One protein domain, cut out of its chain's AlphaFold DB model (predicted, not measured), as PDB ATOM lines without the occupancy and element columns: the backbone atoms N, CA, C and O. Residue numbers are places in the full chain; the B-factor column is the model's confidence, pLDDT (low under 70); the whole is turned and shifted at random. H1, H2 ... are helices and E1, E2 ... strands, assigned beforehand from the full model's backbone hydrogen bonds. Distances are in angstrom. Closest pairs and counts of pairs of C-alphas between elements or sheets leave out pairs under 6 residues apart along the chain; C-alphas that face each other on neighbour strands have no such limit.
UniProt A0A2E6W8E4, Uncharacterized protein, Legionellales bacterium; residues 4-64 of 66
ATOM      1  N   ILE A   4     -52.733 -13.292  14.660       94.62
ATOM      2  CA  ILE A   4     -54.052 -13.819  15.040       94.62
ATOM      3  C   ILE A   4     -54.213 -15.213  14.445       94.62
ATOM      4  O   ILE A   4     -53.991 -15.405  13.246       94.62
ATOM      5  N   CYS A   5     -54.541 -16.189  15.287       95.50
ATOM      6  CA  CYS A   5     -54.719 -17.578  14.885       95.50
ATOM      7  C   CYS A   5     -55.952 -17.722  13.987       95.50
ATOM      8  O   CYS A   5     -57.024 -17.247  14.341       95.50
ATOM      9  N   VAL A   6     -55.838 -18.436  12.865       95.44
ATOM     10  CA  VAL A   6     -56.978 -18.652  11.949       95.44
ATOM     11  C   VAL A   6     -58.029 -19.647  12.464       95.44
ATOM     12  O   VAL A   6     -59.089 -19.765  11.862       95.44
ATOM     13  N   GLU A   7     -57.737 -20.381  13.543       94.31
ATOM     14  CA  GLU A   7     -58.634 -21.410  14.095       94.31
ATOM     15  C   GLU A   7     -59.386 -20.927  15.337       94.31
ATOM     16  O   GLU A   7     -60.609 -21.008  15.379       94.31
ATOM     17  N   CYS A   8     -58.668 -20.408  16.339       95.38
ATOM     18  CA  CYS A   8     -59.269 -19.924  17.585       95.38
ATOM     19  C   CYS A   8     -59.425 -18.399  17.657       95.38
ATOM     20  O   CYS A   8     -60.017 -17.911  18.612       95.38
ATOM     21  N   TRP A   9     -58.905 -17.646  16.678       95.19
ATOM     22  CA  TRP A   9     -58.941 -16.173  16.642       95.19
ATOM     23  C   TRP A   9     -58.214 -15.464  17.794       95.19
ATOM     24  O   TRP A   9     -58.317 -14.250  17.937       95.19
ATOM     25  N   GLU A  10     -57.421 -16.200  18.571       94.38
ATOM     26  CA  GLU A  10     -56.597 -15.645  19.642       94.38
ATOM     27  C   GLU A  10     -55.260 -15.108  19.125       94.38
ATOM     28  O   GLU A  10     -54.726 -15.538  18.090       94.38
ATOM     29  N   GLU A  11     -54.688 -14.183  19.892       94.88
ATOM     30  CA  GLU A  11     -53.348 -13.672  19.651       94.88
ATOM     31  C   GLU A  11     -52.290 -14.739  19.947       94.88
ATOM     32  O   GLU A  11     -52.343 -15.461  20.943       94.88
ATOM     33  N   TYR A  12     -51.281 -14.829  19.086       94.25
ATOM     34  CA  TYR A  12     -50.147 -15.719  19.284       94.25
ATOM     35  C   TYR A  12     -48.823 -15.034  18.965       94.25
ATOM     36  O   TYR A  12     -48.752 -13.973  18.342       94.25
ATOM     37  N   ASN A  13     -47.739 -15.678  19.405       93.31
ATOM     38  CA  ASN A  13     -46.392 -15.141  19.280       93.31
ATOM     39  C   ASN A  13     -46.047 -14.813  17.808       93.31
ATOM     40  O   ASN A  13     -46.029 -15.728  16.974       93.31
ATOM     41  N   PRO A  14     -45.697 -13.554  17.486       92.88
ATOM     42  CA  PRO A  14     -45.404 -13.140  16.117       92.88
ATOM     43  C   PRO A  14     -44.222 -13.878  15.484       92.88
ATOM     44  O   PRO A  14     -44.238 -14.096  14.276       92.88
ATOM     45  N   LYS A  15     -43.269 -14.389  16.277       93.69
ATOM     46  CA  LYS A  15     -42.168 -15.224  15.767       93.69
ATOM     47  C   LYS A  15     -42.674 -16.474  15.039       93.69
ATOM     48  O   LYS A  15     -42.063 -16.935  14.084       93.69
ATOM     49  N   ARG A  16     -43.822 -17.032  15.448       92.69
ATOM     50  CA  ARG A  16     -44.437 -18.170  14.737       92.69
ATOM     51  C   ARG A  16     -44.986 -17.751  13.374       92.69
ATOM     52  O   ARG A  16     -44.901 -18.530  12.431       92.69
ATOM     53  N   ARG A  17     -45.520 -16.532  13.265       93.06
ATOM     54  CA  ARG A  17     -45.979 -15.966  11.991       93.06
ATOM     55  C   ARG A  17     -44.807 -15.708  11.048       93.06
ATOM     56  O   ARG A  17     -44.925 -16.008   9.867       93.06
ATOM     57  N   GLU A  18     -43.680 -15.232  11.571       94.00
ATOM     58  CA  GLU A  18     -42.427 -15.065  10.816       94.00
ATOM     59  C   GLU A  18     -41.888 -16.402  10.282       94.00
ATOM     60  O   GLU A  18     -41.424 -16.470   9.150       94.00
ATOM     61  N   LEU A  19     -42.042 -17.490  11.045       93.62
ATOM     62  CA  LEU A  19     -41.738 -18.859  10.599       93.62
ATOM     63  C   LEU A  19     -42.757 -19.430   9.584       93.62
ATOM     64  O   LEU A  19     -42.603 -20.566   9.142       93.62
ATOM     65  N   GLY A  20     -43.810 -18.683   9.234       94.00
ATOM     66  CA  GLY A  20     -44.837 -19.088   8.267       94.00
ATOM     67  C   GLY A  20     -46.052 -19.813   8.857       94.00
ATOM     68  O   GLY A  20     -46.954 -20.200   8.110       94.00
ATOM     69  N   TYR A  21     -46.134 -19.981  10.182       93.50
ATOM     70  CA  TYR A  21     -47.314 -20.578  10.813       93.50
ATOM     71  C   TYR A  21     -48.479 -19.586  10.866       93.50
ATOM     72  O   TYR A  21     -48.318 -18.429  11.257       93.50
ATOM     73  N   ARG A  22     -49.680 -20.076  10.537       94.38
ATOM     74  CA  ARG A  22     -50.950 -19.322  10.599       94.38
ATOM     75  C   ARG A  22     -51.789 -19.629  11.846       94.38
ATOM     76  O   ARG A  22     -52.840 -19.032  12.049       94.38
ATOM     77  N   THR A  23     -51.337 -20.579  12.661       95.00
ATOM     78  CA  THR A  23     -52.039 -21.063  13.851       95.00
ATOM     79  C   THR A  23     -51.200 -20.872  15.113       95.00
ATOM     80  O   THR A  23     -49.958 -20.872  15.077       95.00
ATOM     81  N   CYS A  24     -51.886 -20.726  16.249       95.38
ATOM     82  CA  CYS A  24     -51.255 -20.716  17.565       95.38
ATOM     83  C   CYS A  24     -50.621 -22.085  17.880       95.38
ATOM     84  O   CYS A  24     -50.772 -23.060  17.135       95.38
ATOM     85  N   LEU A  25     -49.853 -22.152  18.970       94.44
ATOM     86  CA  LEU A  25     -49.137 -23.372  19.347       94.44
ATOM     87  C   LEU A  25     -50.101 -24.529  19.652       94.44
ATOM     88  O   LEU A  25     -49.870 -25.636  19.173       94.44
ATOM     89  N   GLU A  26     -51.194 -24.254  20.364       95.38
ATOM     90  CA  GLU A  26     -52.182 -25.259  20.769       95.38
ATOM     91  C   GLU A  26     -52.946 -25.838  19.573       95.38
ATOM     92  O   GLU A  26     -52.930 -27.052  19.355       95.38
ATOM     93  N   CYS A  27     -53.529 -24.971  18.740       95.69
ATOM     94  CA  CYS A  27     -54.203 -25.349  17.494       95.69
ATOM     95  C   CYS A  27     -53.276 -26.150  16.569       95.69
ATOM     96  O   CYS A  27     -53.610 -27.253  16.134       95.69
ATOM     97  N   GLY A  28     -52.058 -25.647  16.335       95.06
ATOM     98  CA  GLY A  28     -51.066 -26.345  15.517       95.06
ATOM     99  C   GLY A  28     -50.668 -27.708  16.095       95.06
ATOM    100  O   GLY A  28     -50.512 -28.672  15.344       95.06
ATOM    101  N   ALA A  29     -50.541 -27.823  17.420       95.88
ATOM    102  CA  ALA A  29     -50.235 -29.084  18.087       95.88
ATOM    103  C   ALA A  29     -51.397 -30.087  18.013       95.88
ATOM    104  O   ALA A  29     -51.155 -31.292  17.903       95.88
ATOM    105  N   ALA A  30     -52.648 -29.623  18.075       96.62
ATOM    106  CA  ALA A  30     -53.826 -30.464  17.889       96.62
ATOM    107  C   ALA A  30     -53.884 -31.027  16.458       96.62
ATOM    108  O   ALA A  30     -53.967 -32.245  16.280       96.62
ATOM    109  N   ASN A  31     -53.703 -30.175  15.446       95.75
ATOM    110  CA  ASN A  31     -53.668 -30.597  14.042       95.75
ATOM    111  C   ASN A  31     -52.506 -31.560  13.759       95.75
ATOM    112  O   ASN A  31     -52.686 -32.586  13.104       95.75
ATOM    113  N   ALA A  32     -51.321 -31.292  14.315       95.38
ATOM    114  CA  ALA A  32     -50.169 -32.180  14.182       95.38
ATOM    115  C   ALA A  32     -50.417 -33.569  14.800       95.38
ATOM    116  O   ALA A  32     -49.978 -34.576  14.241       95.38
ATOM    117  N   ARG A  33     -51.142 -33.649  15.927       96.88
ATOM    118  CA  ARG A  33     -51.534 -34.926  16.552       96.88
ATOM    119  C   ARG A  33     -52.492 -35.722  15.668       96.88
ATOM    120  O   ARG A  33     -52.277 -36.923  15.492       96.88
ATOM    121  N   LEU A  34     -53.493 -35.065  15.081       95.56
ATOM    122  CA  LEU A  34     -54.423 -35.693  14.137       95.56
ATOM    123  C   LEU A  34     -53.686 -36.222  12.901       95.56
ATOM    124  O   LEU A  34     -53.841 -37.389  12.534       95.56
ATOM    125  N   GLU A  35     -52.803 -35.411  12.316       94.69
ATOM    126  CA  GLU A  35     -51.994 -35.824  11.171       94.69
ATOM    127  C   GLU A  35     -51.043 -36.976  11.510       94.69
ATOM    128  O   GLU A  35     -50.910 -37.911  10.722       94.69
ATOM    129  N   LYS A  36     -50.419 -36.975  12.692       94.81
ATOM    130  CA  LYS A  36     -49.583 -38.093  13.152       94.81
ATOM    131  C   LYS A  36     -50.392 -39.388  13.253       94.81
ATOM    132  O   LYS A  36     -49.940 -40.418  12.755       94.81
ATOM    133  N   ALA A  37     -51.582 -39.338  13.855       94.56
ATOM    134  CA  ALA A  37     -52.458 -40.502  13.992       94.56
ATOM    135  C   ALA A  37     -52.919 -41.042  12.629       94.56
ATOM    136  O   ALA A  37     -52.950 -42.256  12.423       94.56
ATOM    137  N   ARG A  38     -53.219 -40.149  11.677       93.38
ATOM    138  CA  ARG A  38     -53.541 -40.520  10.295       93.38
ATOM    139  C   ARG A  38     -52.346 -41.178   9.606       93.38
ATOM    140  O   ARG A  38     -52.471 -42.285   9.092       93.38
ATOM    141  N   LYS A  39     -51.175 -40.531   9.630       92.62
ATOM    142  CA  LYS A  39     -49.957 -41.000   8.950       92.62
ATOM    143  C   LYS A  39     -49.429 -42.321   9.505       92.62
ATOM    144  O   LYS A  39     -48.903 -43.113   8.732       92.62
ATOM    145  N   ALA A  40     -49.626 -42.594  10.796       91.44
ATOM    146  CA  ALA A  40     -49.257 -43.870  11.411       91.44
ATOM    147  C   ALA A  40     -49.930 -45.083  10.739       91.44
ATOM    148  O   ALA A  40     -49.350 -46.163  10.711       91.44
ATOM    149  N   LYS A  41     -51.126 -44.902  10.161       89.81
ATOM    150  CA  LYS A  41     -51.880 -45.952   9.454       89.81
ATOM    151  C   LYS A  41     -51.547 -46.049   7.962       89.81
ATOM    152  O   LYS A  41     -52.099 -46.892   7.267       89.81
ATOM    153  N   CYS A  42     -50.678 -45.177   7.459       91.75
ATOM    154  CA  CYS A  42     -50.368 -45.051   6.036       91.75
ATOM    155  C   CYS A  42     -48.924 -45.457   5.721       91.75
ATOM    156  O   CYS A  42     -48.367 -44.987   4.734       91.75
ATOM    157  N   SER A  43     -48.294 -46.286   6.550       90.12
ATOM    158  CA  SER A  43     -46.957 -46.819   6.282       90.12
ATOM    159  C   SER A  43     -47.069 -48.230   5.720       90.12
ATOM    160  O   SER A  43     -47.650 -49.100   6.366       90.12
ATOM    161  N   ALA A  44     -46.502 -48.464   4.540       88.88
ATOM    162  CA  ALA A  44     -46.525 -49.769   3.886       88.88
ATOM    163  C   ALA A  44     -45.186 -50.063   3.185       88.88
ATOM    164  O   ALA A  44     -44.481 -49.116   2.821       88.88
ATOM    165  N   PRO A  45     -44.807 -51.341   3.003       87.06
ATOM    166  CA  PRO A  45     -43.605 -51.704   2.259       87.06
ATOM    167  C   PRO A  45     -43.736 -51.299   0.787       87.06
ATOM    168  O   PRO A  45     -44.724 -51.621   0.129       87.06
ATOM    169  N   ALA A  46     -42.732 -50.602   0.260       80.88
ATOM    170  CA  ALA A  46     -42.731 -50.156  -1.128       80.88
ATOM    171  C   ALA A  46     -42.582 -51.320  -2.128       80.88
ATOM    172  O   ALA A  46     -43.078 -51.218  -3.246       80.88
ATOM    173  N   TYR A  47     -41.933 -52.422  -1.731       79.62
ATOM    174  CA  TYR A  47     -41.689 -53.605  -2.566       79.62
ATOM    175  C   TYR A  47     -41.686 -54.900  -1.737       79.62
ATOM    176  O   TYR A  47     -41.583 -54.878  -0.508       79.62
ATOM    177  N   ASN A  48     -41.733 -56.048  -2.423       73.50
ATOM    178  CA  ASN A  48     -41.815 -57.406  -1.851       73.50
ATOM    179  C   ASN A  48     -40.738 -57.786  -0.801       73.50
ATOM    180  O   ASN A  48     -40.870 -58.801  -0.121       73.50
ATOM    181  N   LYS A  49     -39.670 -56.993  -0.636       71.06
ATOM    182  CA  LYS A  49     -38.596 -57.206   0.357       71.06
ATOM    183  C   LYS A  49     -38.241 -55.934   1.147       71.06
ATOM    184  O   LYS A  49     -37.069 -55.681   1.416       71.06
ATOM    185  N   GLY A  50     -39.235 -55.133   1.540       74.19
ATOM    186  CA  GLY A  50     -39.065 -54.090   2.564       74.19
ATOM    187  C   GLY A  50     -39.196 -52.640   2.077       74.19
ATOM    188  O   GLY A  50     -39.936 -52.355   1.143       74.19
ATOM    189  N   ALA A  51     -38.526 -51.725   2.794       82.75
ATOM    190  CA  ALA A  51     -38.664 -50.260   2.740       82.75
ATOM    191  C   ALA A  51     -40.082 -49.742   3.028       82.75
ATOM    192  O   ALA A  51     -40.840 -49.405   2.122       82.75
ATOM    193  N   TYR A  52     -40.424 -49.628   4.314       87.12
ATOM    194  CA  TYR A  52     -41.633 -48.917   4.727       87.12
ATOM    195  C   TYR A  52     -41.560 -47.460   4.283       87.12
ATOM    196  O   TYR A  52     -40.655 -46.721   4.670       87.12
ATOM    197  N   GLN A  53     -42.537 -47.054   3.485       89.00
ATOM    198  CA  GLN A  53     -42.689 -45.686   3.027       89.00
ATOM    199  C   GLN A  53     -44.057 -45.150   3.423       89.00
ATOM    200  O   GLN A  53     -45.020 -45.896   3.616       89.00
ATOM    201  N   TYR A  54     -44.127 -43.828   3.546       91.19
ATOM    202  CA  TYR A  54     -45.390 -43.141   3.740       91.19
ATOM    203  C   TYR A  54     -46.195 -43.137   2.436       91.19
ATOM    204  O   TYR A  54     -45.788 -42.559   1.429       91.19
ATOM    205  N   VAL A  55     -47.374 -43.742   2.482       91.75
ATOM    206  CA  VAL A  55     -48.344 -43.791   1.392       91.75
ATOM    207  C   VAL A  55     -49.274 -42.585   1.508       91.75
ATOM    208  O   VAL A  55     -50.297 -42.610   2.192       91.75
ATOM    209  N   GLY A  56     -48.889 -41.492   0.851       91.38
ATOM    210  CA  GLY A  56     -49.613 -40.218   0.912       91.38
ATOM    211  C   GLY A  56     -50.734 -40.039  -0.116       91.38
ATOM    212  O   GLY A  56     -51.491 -39.079  -0.007       91.38
ATOM    213  N   SER A  57     -50.846 -40.918  -1.118       90.44
ATOM    214  CA  SER A  57     -51.804 -40.773  -2.222       90.44
ATOM    215  C   SER A  57     -52.425 -42.105  -2.640       90.44
ATOM    216  O   SER A  57     -51.842 -43.174  -2.457       90.44
ATOM    217  N   VAL A  58     -53.606 -42.036  -3.264       89.56
ATOM    218  CA  VAL A  58     -54.307 -43.215  -3.804       89.56
ATOM    219  C   VAL A  58     -53.464 -43.920  -4.866       89.56
ATOM    220  O   VAL A  58     -53.456 -45.147  -4.945       89.56
ATOM    221  N   GLN A  59     -52.718 -43.161  -5.670       88.81
ATOM    222  CA  GLN A  59     -51.846 -43.735  -6.688       88.81
ATOM    223  C   GLN A  59     -50.677 -44.506  -6.071       88.81
ATOM    224  O   GLN A  59     -50.415 -45.624  -6.506       88.81
ATOM    225  N   ALA A  60     -50.049 -43.965  -5.021       86.88
ATOM    226  CA  ALA A  60     -49.011 -44.674  -4.275       86.88
ATOM    227  C   ALA A  60     -49.564 -45.940  -3.601       86.88
ATOM    228  O   ALA A  60     -48.918 -46.982  -3.628       86.88
ATOM    229  N   ALA A  61     -50.790 -45.892  -3.068       87.88
ATOM    230  CA  ALA A  61     -51.426 -47.058  -2.453       87.88
ATOM    231  C   ALA A  61     -51.626 -48.216  -3.446       87.88
ATOM    232  O   ALA A  61     -51.487 -49.376  -3.075       87.88
ATOM    233  N   ARG A  62     -51.900 -47.917  -4.722       87.75
ATOM    234  CA  ARG A  62     -52.077 -48.934  -5.773       87.75
ATOM    235  C   ARG A  62     -50.780 -49.642  -6.164       87.75
ATOM    236  O   ARG A  62     -50.854 -50.711  -6.768       87.75
ATOM    237  N   SER A  63     -49.616 -49.045  -5.921       82.50
ATOM    238  CA  SER A  63     -48.316 -49.634  -6.274       82.50
ATOM    239  C   SER A  63     -47.668 -50.429  -5.139       82.50
ATOM    240  O   SER A  63     -46.691 -51.122  -5.392       82.50
ATOM    241  N   VAL A  64     -48.199 -50.350  -3.915       84.44
ATOM    242  CA  VAL A  64     -47.691 -51.088  -2.746       84.44
ATOM    243  C   VAL A  64     -47.789 -52.600  -2.974       84.44
ATOM    244  O   VAL A  64     -48.833 -53.096  -3.394       84.44
TER     245      VAL A  64
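This is residues 4 to 64 of the 66 residues of an uncharacterized protein of Legionellales bacterium (UniProt A0A2E6W8E4). The model is a long helix, H2, with a small head at each end, like a dumbbell. One head is residues 4 to 24, largely loop, with the short helix H1; the other is a two-stranded hairpin of E1 and E2 with the short helix H3 beside it, and between the heads residues 32 to 38 of H2 stand free. The printed part has 61 residues with three named helices and two named strands, in the order H1 H2 E1 E2 H3, the strands forming one antiparallel sheet, E1 - E2, and the class is mixed, helices and strands. The whole is extended, a rod with a radius of gyration of the C-alphas of 16.8 A and spans of 50 by 19 by 17 A.

H1, residues 14 to 18, and H2, residues 25 to 40, are apart, but only just: their closest C-alphas are 8.4 A apart. E1, residues 43 to 47, and E2, residues 50 to 54, are antiparallel neighbours and form a hairpin, with 135 degrees between their directions. Across it N 46 and O 51 are 2.9 A apart and N 53 and O 44 are 2.9 A apart, both within hydrogen-bond range. C-alphas 45 and 52 face each other at 4.2 A. The closest C-alphas of H2 and E2 are those of Lys 39 and Tyr 54, 7.3 A apart. For H3, residues 58 to 63, and E1 the closest C-alphas are those of Ser 63 and Ala 46, 7.6 A apart. H3 is apart from H1 and from H2, and H1 is apart from both strands. In H1 and H2 every O i to N i+4 pair is within hydrogen-bond range; in H3 it is 1 of 2.

The printed part begins at Ile 4, with its C-alpha at (-54.052, -13.819, 15.040). H1, Pro 14 to Glu 18, begins at C-alpha (-45.404, -13.140, 16.117). H2, Leu 25 to Ala 40, is 22.0 A from first to last C-alpha and begins at (-49.137, -23.372, 19.347). E1, Ser 43 to Tyr 47, is 12.3 A long, and E2, Gly 50 to Tyr 54, is 12.7 A long. H3, Val 58 to Ser 63, is 9.1 A long and ends at C-alpha (-48.316, -49.634, -6.274).

The two C-alphas farthest apart are those of Glu 11 and Asn 48, 50.1 A. The printed part has no cut. The link from H1 to H2 is short, and those from H2 to E1, E1 to E2 and E2 to H3 are tight. The mean pLDDT of the printed part is 91.1, and no printed residue is under 70.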